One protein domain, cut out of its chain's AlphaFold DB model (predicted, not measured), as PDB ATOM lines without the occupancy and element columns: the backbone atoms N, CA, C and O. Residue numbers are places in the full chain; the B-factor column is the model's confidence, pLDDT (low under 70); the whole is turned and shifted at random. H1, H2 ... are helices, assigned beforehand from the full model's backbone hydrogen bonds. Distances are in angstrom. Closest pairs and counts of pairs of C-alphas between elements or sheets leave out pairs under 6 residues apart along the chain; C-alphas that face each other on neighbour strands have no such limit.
ATOM      1  N   ASN A 122     129.630 150.429 141.984       63.22
ATOM      2  CA  ASN A 122     128.543 151.347 141.686       63.22
ATOM      3  C   ASN A 122     128.440 152.351 142.851       63.22
ATOM      4  O   ASN A 122     128.209 151.931 143.992       63.22
ATOM      5  N   PRO A 123     128.581 153.664 142.600       62.59
ATOM      6  CA  PRO A 123     128.526 154.668 143.657       62.59
ATOM      7  C   PRO A 123     127.208 154.621 144.442       62.59
ATOM      8  O   PRO A 123     127.201 154.985 145.612       62.59
ATOM      9  N   ARG A 124     126.118 154.127 143.833       61.28
ATOM     10  CA  ARG A 124     124.822 153.936 144.499       61.28
ATOM     11  C   ARG A 124     124.852 152.800 145.525       61.28
ATOM     12  O   ARG A 124     124.321 152.960 146.614       61.28
ATOM     13  N   VAL A 125     125.520 151.686 145.215       65.00
ATOM     14  CA  VAL A 125     125.656 150.546 146.142       65.00
ATOM     15  C   VAL A 125     126.537 150.925 147.324       65.00
ATOM     16  O   VAL A 125     126.180 150.644 148.463       65.00
ATOM     17  N   LEU A 126     127.642 151.632 147.066       65.31
ATOM     18  CA  LEU A 126     128.489 152.169 148.129       65.31
ATOM     19  C   LEU A 126     127.663 153.142 148.994       65.31
ATOM     20  O   LEU A 126     127.591 152.985 150.206       65.31
ATOM     21  N   SER A 127     126.929 154.081 148.387       66.69
ATOM     22  CA  SER A 127     126.071 155.015 149.128       66.69
ATOM     23  C   SER A 127     124.996 154.327 149.981       66.69
ATOM     24  O   SER A 127     124.698 154.818 151.063       66.69
ATOM     25  N   ASN A 128     124.448 153.186 149.550       67.94
ATOM     26  CA  ASN A 128     123.470 152.429 150.338       67.94
ATOM     27  C   ASN A 128     124.076 151.796 151.601       67.94
ATOM     28  O   ASN A 128     123.355 151.591 152.573       67.94
ATOM     29  N   ILE A 129     125.391 151.547 151.644       70.94
ATOM     30  CA  ILE A 129     126.080 151.123 152.878       70.94
ATOM     31  C   ILE A 129     125.973 152.214 153.953       70.94
ATOM     32  O   ILE A 129     125.941 151.902 155.139       70.94
ATOM     33  N   LEU A 130     125.816 153.483 153.561       70.75
ATOM     34  CA  LEU A 130     125.592 154.589 154.493       70.75
ATOM     35  C   LEU A 130     124.217 154.531 155.189       70.75
ATOM     36  O   LEU A 130     124.015 155.227 156.181       70.75
ATOM     37  N   LEU A 131     123.295 153.677 154.726       72.00
ATOM     38  CA  LEU A 131     122.001 153.436 155.371       72.00
ATOM     39  C   LEU A 131     122.123 152.517 156.601       72.00
ATOM     40  O   LEU A 131     121.377 152.684 157.562       72.00
ATOM     41  N   PHE A 132     123.088 151.588 156.615       71.62
ATOM     42  CA  PHE A 132     123.355 150.712 157.768       71.62
ATOM     43  C   PHE A 132     123.614 151.479 159.079       71.62
ATOM     44  O   PHE A 132     122.989 151.131 160.078       71.62
ATOM     45  N   PRO A 133     124.462 152.529 159.106       66.94
ATOM     46  CA  PRO A 133     124.628 153.399 160.270       66.94
ATOM     47  C   PRO A 133     123.321 154.008 160.771       66.94
ATOM     48  O   PRO A 133     123.077 154.046 161.974       66.94
ATOM     49  N   VAL A 134     122.473 154.471 159.848       70.88
ATOM     50  CA  VAL A 134     121.199 155.125 160.175       70.88
ATOM     51  C   VAL A 134     120.252 154.128 160.837       70.88
ATOM     52  O   VAL A 134     119.661 154.435 161.866       70.88
ATOM     53  N   VAL A 135     120.166 152.907 160.303       71.62
ATOM     54  CA  VAL A 135     119.356 151.824 160.882       71.62
ATOM     55  C   VAL A 135     119.936 151.347 162.218       71.62
ATOM     56  O   VAL A 135     119.191 151.106 163.162       71.62
ATOM     57  N   ALA A 136     121.261 151.263 162.339       70.00
ATOM     58  CA  ALA A 136     121.925 150.880 163.582       70.00
ATOM     59  C   ALA A 136     121.729 151.918 164.702       70.00
ATOM     60  O   ALA A 136     121.603 151.546 165.868       70.00
ATOM     61  N   ALA A 137     121.644 153.207 164.361       68.69
ATOM     62  CA  ALA A 137     121.368 154.280 165.314       68.69
ATOM     63  C   ALA A 137     119.958 154.189 165.929       68.69
ATOM     64  O   ALA A 137     119.777 154.593 167.075       68.69
ATOM     65  N   ILE A 138     118.981 153.594 165.228       68.38
ATOM     66  CA  ILE A 138     117.628 153.344 165.764       68.38
ATOM     67  C   ILE A 138     117.696 152.426 166.995       68.38
ATOM     68  O   ILE A 138     116.948 152.619 167.952       68.38
ATOM     69  N   PHE A 139     118.641 151.477 167.032       65.56
ATOM     70  CA  PHE A 139     118.783 150.566 168.170       65.56
ATOM     71  C   PHE A 139     119.289 151.247 169.454       65.56
ATOM     72  O   PHE A 139     119.086 150.715 170.543       65.56
ATOM     73  N   LEU A 140     119.884 152.441 169.357       66.25
ATOM     74  CA  LEU A 140     120.317 153.227 170.522       66.25
ATOM     75  C   LEU A 140     119.144 153.895 171.264       66.25
ATOM     76  O   LEU A 140     119.345 154.422 172.356       66.25
ATOM     77  N   ILE A 141     117.937 153.871 170.687       63.72
ATOM     78  CA  ILE A 141     116.716 154.470 171.249       63.72
ATOM     79  C   ILE A 141     116.008 153.496 172.217       63.72
ATOM     80  O   ILE A 141     115.182 153.923 173.025       63.72
ATOM     81  N   PHE A 142     116.328 152.194 172.188       65.44
ATOM     82  CA  PHE A 142     115.679 151.213 173.064       65.44
ATOM     83  C   PHE A 142     116.052 151.413 174.547       65.44
ATOM     84  O   PHE A 142     117.204 151.714 174.872       65.44
ATOM     85  N   PRO A 143     115.097 151.232 175.477       58.25
ATOM     86  CA  PRO A 143     115.318 151.473 176.900       58.25
ATOM     87  C   PRO A 143     116.338 150.481 177.484       58.25
ATOM     88  O   PRO A 143     116.193 149.271 177.336       58.25
ATOM     89  N   GLY A 144     117.378 150.999 178.150       68.56
ATOM     90  CA  GLY A 144     118.458 150.201 178.759       68.56
ATOM     91  C   GLY A 144     119.874 150.770 178.580       68.56
ATOM     92  O   GLY A 144     120.816 150.318 179.237       68.56
ATOM     93  N   TYR A 145     120.047 151.785 177.728       68.38
ATOM     94  CA  TYR A 145     121.330 152.460 177.521       68.38
ATOM     95  C   TYR A 145     121.486 153.690 178.422       68.38
ATOM     96  O   TYR A 145     120.571 154.492 178.578       68.38
ATOM     97  N   THR A 146     122.673 153.862 179.009       77.25
ATOM     98  CA  THR A 146     123.034 155.085 179.741       77.25
ATOM     99  C   THR A 146     123.511 156.164 178.767       77.25
ATOM    100  O   THR A 146     124.113 155.845 177.740       77.25
ATOM    101  N   THR A 147     123.324 157.444 179.104       76.31
ATOM    102  CA  THR A 147     123.751 158.590 178.272       76.31
ATOM    103  C   THR A 147     125.213 158.480 177.828       76.31
ATOM    104  O   THR A 147     125.526 158.703 176.663       76.31
ATOM    105  N   GLY A 148     126.108 158.040 178.723       77.31
ATOM    106  CA  GLY A 148     127.523 157.835 178.398       77.31
ATOM    107  C   GLY A 148     127.760 156.780 177.309       77.31
ATOM    108  O   GLY A 148     128.582 156.991 176.421       77.31
ATOM    109  N   ARG A 149     127.011 155.669 177.316       78.00
ATOM    110  CA  ARG A 149     127.124 154.615 176.289       78.00
ATOM    111  C   ARG A 149     126.631 155.096 174.925       78.00
ATOM    112  O   ARG A 149     127.247 154.767 173.914       78.00
ATOM    113  N   VAL A 150     125.571 155.905 174.900       77.94
ATOM    114  CA  VAL A 150     125.032 156.496 173.665       77.94
ATOM    115  C   VAL A 150     126.031 157.476 173.043       77.94
ATOM    116  O   VAL A 150     126.279 157.408 171.842       77.94
ATOM    117  N   VAL A 151     126.664 158.335 173.851       81.94
ATOM    118  CA  VAL A 151     127.687 159.284 173.369       81.94
ATOM    119  C   VAL A 151     128.900 158.554 172.783       81.94
ATOM    120  O   VAL A 151     129.348 158.900 171.691       81.94
ATOM    121  N   ILE A 152     129.400 157.512 173.458       80.50
ATOM    122  CA  ILE A 152     130.525 156.702 172.957       80.50
ATOM    123  C   ILE A 152     130.156 156.025 171.630       80.50
ATOM    124  O   ILE A 152     130.924 156.095 170.669       80.50
ATOM    125  N   ALA A 153     128.970 155.414 171.548       78.44
ATOM    126  CA  ALA A 153     128.494 154.775 170.324       78.44
ATOM    127  C   ALA A 153     128.367 155.781 169.165       78.44
ATOM    128  O   ALA A 153     128.841 155.509 168.063       78.44
ATOM    129  N   GLY A 154     127.792 156.960 169.418       80.50
ATOM    130  CA  GLY A 154     127.690 158.037 168.432       80.50
ATOM    131  C   GLY A 154     129.058 158.513 167.935       80.50
ATOM    132  O   GLY A 154     129.256 158.664 166.731       80.50
ATOM    133  N   GLY A 155     130.031 158.670 168.839       84.12
ATOM    134  CA  GLY A 155     131.405 159.032 168.483       84.12
ATOM    135  C   GLY A 155     132.069 158.008 167.558       84.12
ATOM    136  O   GLY A 155     132.632 158.383 166.529       84.12
ATOM    137  N   ILE A 156     131.942 156.712 167.867       83.00
ATOM    138  CA  ILE A 156     132.456 155.627 167.015       83.00
ATOM    139  C   ILE A 156     131.815 155.690 165.620       83.00
ATOM    140  O   ILE A 156     132.519 155.590 164.614       83.00
ATOM    141  N   TRP A 157     130.502 155.923 165.536       81.31
ATOM    142  CA  TRP A 157     129.799 156.045 164.257       81.31
ATOM    143  C   TRP A 157     130.276 157.223 163.413       81.31
ATOM    144  O   TRP A 157     130.515 157.052 162.218       81.31
ATOM    145  N   VAL A 158     130.457 158.400 164.020       84.44
ATOM    146  CA  VAL A 158     130.980 159.581 163.318       84.44
ATOM    147  C   VAL A 158     132.361 159.291 162.733       84.44
ATOM    148  O   VAL A 158     132.608 159.601 161.567       84.44
ATOM    149  N   VAL A 159     133.238 158.632 163.497       87.06
ATOM    150  CA  VAL A 159     134.570 158.230 163.021       87.06
ATOM    151  C   VAL A 159     134.470 157.250 161.848       87.06
ATOM    152  O   VAL A 159     135.140 157.442 160.834       87.06
ATOM    153  N   LEU A 160     133.610 156.230 161.935       83.56
ATOM    154  CA  LEU A 160     133.423 155.254 160.856       83.56
ATOM    155  C   LEU A 160     132.878 155.895 159.572       83.56
ATOM    156  O   LEU A 160     133.379 155.607 158.483       83.56
ATOM    157  N   ILE A 161     131.897 156.796 159.687       83.56
ATOM    158  CA  ILE A 161     131.352 157.548 158.547       83.56
ATOM    159  C   ILE A 161     132.436 158.436 157.930       83.56
ATOM    160  O   ILE A 161     132.589 158.447 156.708       83.56
ATOM    161  N   ALA A 162     133.217 159.143 158.750       86.88
ATOM    162  CA  ALA A 162     134.307 159.983 158.268       86.88
ATOM    163  C   ALA A 162     135.350 159.158 157.495       86.88
ATOM    164  O   ALA A 162     135.694 159.510 156.367       86.88
ATOM    165  N   LEU A 163     135.792 158.021 158.045       87.38
ATOM    166  CA  LEU A 163     136.720 157.102 157.375       87.38
ATOM    167  C   LEU A 163     136.161 156.592 156.043       87.38
ATOM    168  O   LEU A 163     136.872 156.559 155.036       87.38
ATOM    169  N   TYR A 164     134.878 156.235 156.020       83.06
ATOM    170  CA  TYR A 164     134.200 155.779 154.814       83.06
ATOM    171  C   TYR A 164     134.144 156.870 153.727       83.06
ATOM    172  O   TYR A 164     134.519 156.622 152.576       83.06
ATOM    173  N   LEU A 165     133.746 158.099 154.082       84.50
ATOM    174  CA  LEU A 165     133.693 159.232 153.152       84.50
ATOM    175  C   LEU A 165     135.081 159.593 152.612       84.50
ATOM    176  O   LEU A 165     135.226 159.834 151.411       84.50
ATOM    177  N   VAL A 166     136.108 159.566 153.466       89.12
ATOM    178  CA  VAL A 166     137.505 159.769 153.057       89.12
ATOM    179  C   VAL A 166     137.939 158.688 152.070       89.12
ATOM    180  O   VAL A 166     138.482 159.013 151.014       89.12
ATOM    181  N   GLY A 167     137.657 157.410 152.342       83.88
ATOM    182  CA  GLY A 167     137.980 156.312 151.425       83.88
ATOM    183  C   GLY A 167     137.333 156.481 150.045       83.88
ATOM    184  O   GLY A 167     137.977 156.286 149.007       83.88
ATOM    185  N   LEU A 168     136.076 156.920 150.018       83.62
ATOM    186  CA  LEU A 168     135.325 157.189 148.795       83.62
ATOM    187  C   LEU A 168     135.894 158.391 148.022       83.62
ATOM    188  O   LEU A 168     136.075 158.309 146.802       83.62
ATOM    189  N   ALA A 169     136.253 159.473 148.716       86.75
ATOM    190  CA  ALA A 169     136.916 160.633 148.124       86.75
ATOM    191  C   ALA A 169     138.291 160.272 147.537       86.75
ATOM    192  O   ALA A 169     138.570 160.594 146.382       86.75
ATOM    193  N   VAL A 170     139.117 159.527 148.281       88.31
ATOM    194  CA  VAL A 170     140.427 159.042 147.817       88.31
ATOM    195  C   VAL A 170     140.275 158.169 146.572       88.31
ATOM    196  O   VAL A 170     141.030 158.326 145.613       88.31
ATOM    197  N   THR A 171     139.280 157.282 146.541       84.62
ATOM    198  CA  THR A 171     139.024 156.402 145.391       84.62
ATOM    199  C   THR A 171     138.628 157.205 144.150       84.62
ATOM    200  O   THR A 171     139.169 156.982 143.065       84.62
ATOM    201  N   ARG A 172     137.746 158.203 144.306       85.38
ATOM    202  CA  ARG A 172     137.356 159.119 143.220       85.38
ATOM    203  C   ARG A 172     138.530 159.939 142.707       85.38
ATOM    204  O   ARG A 172     138.740 160.007 141.497       85.38
ATOM    205  N   TYR A 173     139.320 160.501 143.617       89.44
ATOM    206  CA  TYR A 173     140.502 161.281 143.271       89.44
ATOM    207  C   TYR A 173     141.532 160.440 142.509       89.44
ATOM    208  O   TYR A 173     142.018 160.850 141.454       89.44
ATOM    209  N   ARG A 174     141.825 159.224 142.988       87.06
ATOM    210  CA  ARG A 174     142.730 158.291 142.301       87.06
ATOM    211  C   ARG A 174     142.228 157.950 140.904       87.06
ATOM    212  O   ARG A 174     143.009 158.028 139.959       87.06
ATOM    213  N   ARG A 175     140.941 157.623 140.758       87.94
ATOM    214  CA  ARG A 175     140.337 157.335 139.452       87.94
ATOM    215  C   ARG A 175     140.494 158.512 138.490       87.94
ATOM    216  O   ARG A 175     140.966 158.306 137.379       87.94
ATOM    217  N   ALA A 176     140.161 159.727 138.926       89.38
ATOM    218  CA  ALA A 176     140.279 160.933 138.107       89.38
ATOM    219  C   ALA A 176     141.732 161.198 137.683       89.38
ATOM    220  O   ALA A 176     142.003 161.433 136.509       89.38
ATOM    221  N   LYS A 177     142.685 161.075 138.615       91.62
ATOM    222  CA  LYS A 177     144.114 161.260 138.334       91.62
ATOM    223  C   LYS A 177     144.638 160.276 137.286       91.62
ATOM    224  O   LYS A 177     145.390 160.673 136.402       91.62
ATOM    225  N   HIS A 178     144.276 158.997 137.386       90.69
ATOM    226  CA  HIS A 178     144.716 157.990 136.417       90.69
ATOM    227  C   HIS A 178     143.990 158.116 135.075       90.69
ATOM    228  O   HIS A 178     144.636 157.993 134.042       90.69
ATOM    229  N   ALA A 179     142.699 158.457 135.072       89.06
ATOM    230  CA  ALA A 179     141.965 158.747 133.841       89.06
ATOM    231  C   ALA A 179     142.559 159.950 133.088       89.06
ATOM    232  O   ALA A 179     142.752 159.881 131.879       89.06
ATOM    233  N   ALA A 180     142.941 161.015 133.802       90.81
ATOM    234  CA  ALA A 180     143.613 162.167 133.205       90.81
ATOM    235  C   ALA A 180     144.962 161.790 132.569       90.81
ATOM    236  O   ALA A 180     145.285 162.274 131.490       90.81
ATOM    237  N   ARG A 181     145.733 160.887 133.195       91.50
ATOM    238  CA  ARG A 181     146.987 160.366 132.617       91.50
ATOM    239  C   ARG A 181     146.755 159.584 131.326       91.50
ATOM    240  O   ARG A 181     147.516 159.757 130.385       91.50
ATOM    241  N   LEU A 182     145.715 158.752 131.282       91.56
ATOM    242  CA  LEU A 182     145.349 158.005 130.073       91.56
ATOM    243  C   LEU A 182     144.916 158.951 128.952       91.56
ATOM    244  O   LEU A 182     145.429 158.853 127.843       91.56
ATOM    245  N   SER A 183     144.068 159.931 129.272       90.12
ATOM    246  CA  SER A 183     143.638 160.958 128.322       90.12
ATOM    247  C   SER A 183     144.811 161.781 127.784       90.12
ATOM    248  O   SER A 183     144.851 162.049 126.588       90.12
ATOM    249  N   ALA A 184     145.776 162.153 128.632       91.12
ATOM    250  CA  ALA A 184     146.975 162.877 128.210       91.12
ATOM    251  C   ALA A 184     147.880 162.042 127.286       91.12
ATOM    252  O   ALA A 184     148.567 162.599 126.437       91.12
ATOM    253  N   ALA A 185     147.855 160.714 127.424       90.12
ATOM    254  CA  ALA A 185     148.543 159.781 126.536       90.12
ATOM    255  C   ALA A 185     147.728 159.418 125.275       90.12
ATOM    256  O   ALA A 185     148.153 158.560 124.507       90.12
ATOM    257  N   GLY A 186     146.553 160.028 125.066       88.56
ATOM    258  CA  GLY A 186     145.666 159.723 123.938       88.56
ATOM    259  C   GLY A 186     144.971 158.361 124.035       88.56
ATOM    260  O   GLY A 186     144.414 157.881 123.053       88.56
ATOM    261  N   VAL A 187     144.998 157.724 125.208       86.38
ATOM    262  CA  VAL A 187     144.387 156.414 125.438       86.38
ATOM    263  C   VAL A 187     142.964 156.601 125.953       86.38
ATOM    264  O   VAL A 187     142.750 157.006 127.097       86.38
ATOM    265  N   GLU A 188     141.980 156.278 125.115       84.19
ATOM    266  CA  GLU A 188     140.578 156.231 125.528       84.19
ATOM    267  C   GLU A 188     140.307 154.954 126.339       84.19
ATOM    268  O   GLU A 188     140.540 153.840 125.867       84.19
ATOM    269  N   TRP A 189     139.846 155.120 127.582       82.69
ATOM    270  CA  TRP A 189     139.580 154.018 128.505       82.69
ATOM    271  C   TRP A 189     138.381 154.331 129.421       82.69
ATOM    272  O   TRP A 189     138.317 155.449 129.947       82.69
ATOM    273  N   PRO A 190     137.464 153.381 129.703       75.31
ATOM    274  CA  PRO A 190     137.433 151.980 129.258       75.31
ATOM    275  C   PRO A 190     137.303 151.846 127.734       75.31
ATOM    276  O   PRO A 190     136.817 152.779 127.089       75.31
ATOM    277  N   PRO A 191     137.764 150.728 127.144       70.38
ATOM    278  CA  PRO A 191     137.672 150.530 125.709       70.38
ATOM    279  C   PRO A 191     136.188 150.555 125.348       70.38
ATOM    280  O   PRO A 191     135.380 149.885 125.999       70.38
ATOM    281  N   ARG A 192     135.803 151.369 124.357       59.47
ATOM    282  CA  ARG A 192     134.429 151.328 123.846       59.47
ATOM    283  C   ARG A 192     134.173 149.887 123.430       59.47
ATOM    284  O   ARG A 192     134.944 149.350 122.635       59.47
ATOM    285  N   ALA A 193     133.144 149.263 124.001       51.19
ATOM    286  CA  ALA A 193     132.686 147.976 123.513       51.19
ATOM    287  C   ALA A 193     132.441 148.156 122.014       51.19
ATOM    288  O   ALA A 193     131.646 149.013 121.620       51.19
ATOM    289  N   VAL A 194     133.211 147.447 121.192       44.62
ATOM    290  CA  VAL A 194     132.916 147.362 119.767       44.62
ATOM    291  C   VAL A 194     131.607 146.586 119.716       44.62
ATOM    292  O   VAL A 194     131.585 145.408 120.069       44.62
ATOM    293  N   ALA A 195     130.519 147.317 119.478       31.00
ATOM    294  CA  ALA A 195     129.179 146.768 119.328       31.00
ATOM    295  C   ALA A 195     129.088 145.919 118.059       31.00
ATOM    296  O   ALA A 195     129.773 146.279 117.071       31.00
TER     297      ALA A 195
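This is residues 122 to 195 of the 195 residues of an uncharacterized protein of Streptomyces sp. Act143 (UniProt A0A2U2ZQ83). The printed part is a long, thin, flat helical hairpin with unequal arms: the straight helix H3 makes the long arm, and the short helices H1 and H2, one after the other in a row, make the short arm beside it. The arms are joined at one end by a turn that sticks out at residues 142 to 148, while at the other end of H3 a tail, residues 185 to 195, bends away towards the side of H1. There are 74 residues printed with three named helices, in the order H1, H2, H3, and no named strand; the class is all helix. The whole is extended, with a radius of gyration of the C-alphas of 19.8 A, and spans 61 by 26 by 6 A.

H1, residues 123 to 129, begins at C-alpha 123 at (128.526, 154.668, 143.657) and is 10.2 A long. H2, residues 131 to 141, is 16.8 A long. H3, residues 147 to 184, is 55.4 A long and ends at C-alpha 184 at (146.975, 162.877, 128.210).

H1 and H2 meet only through their tight link of 1 residue. H2 and H3 form a helical hairpin over a tight link of 5 residues, at a shallow tilt of 7 degrees, opposite ways. They only just touch, with 3 pairs of C-alphas within 8 A; the closest are those of Leu 140 and Val 150, 6.5 A apart. H3 touches H2 with residues 150 to 157 alone. H1 and H3 are near each other, with 8 pairs of C-alphas within 10 A. In H1 and H3 every O i to N i+4 pair is within hydrogen-bond range; in H2 3 of 7 are, beside 8 of 8 O i to N i+3 pairs.

The C-alphas of Gly 144 and Gly 186, the two farthest apart, are 61.9 A apart. Residues 173 to 178 of H3 stand free. The printed part has no cut and ends at the chain's last residue, Ala 195. The mean pLDDT of the printed part is 76.9, with residues 122 to 128, 133, 137 to 145 and 192 to 195 under 70.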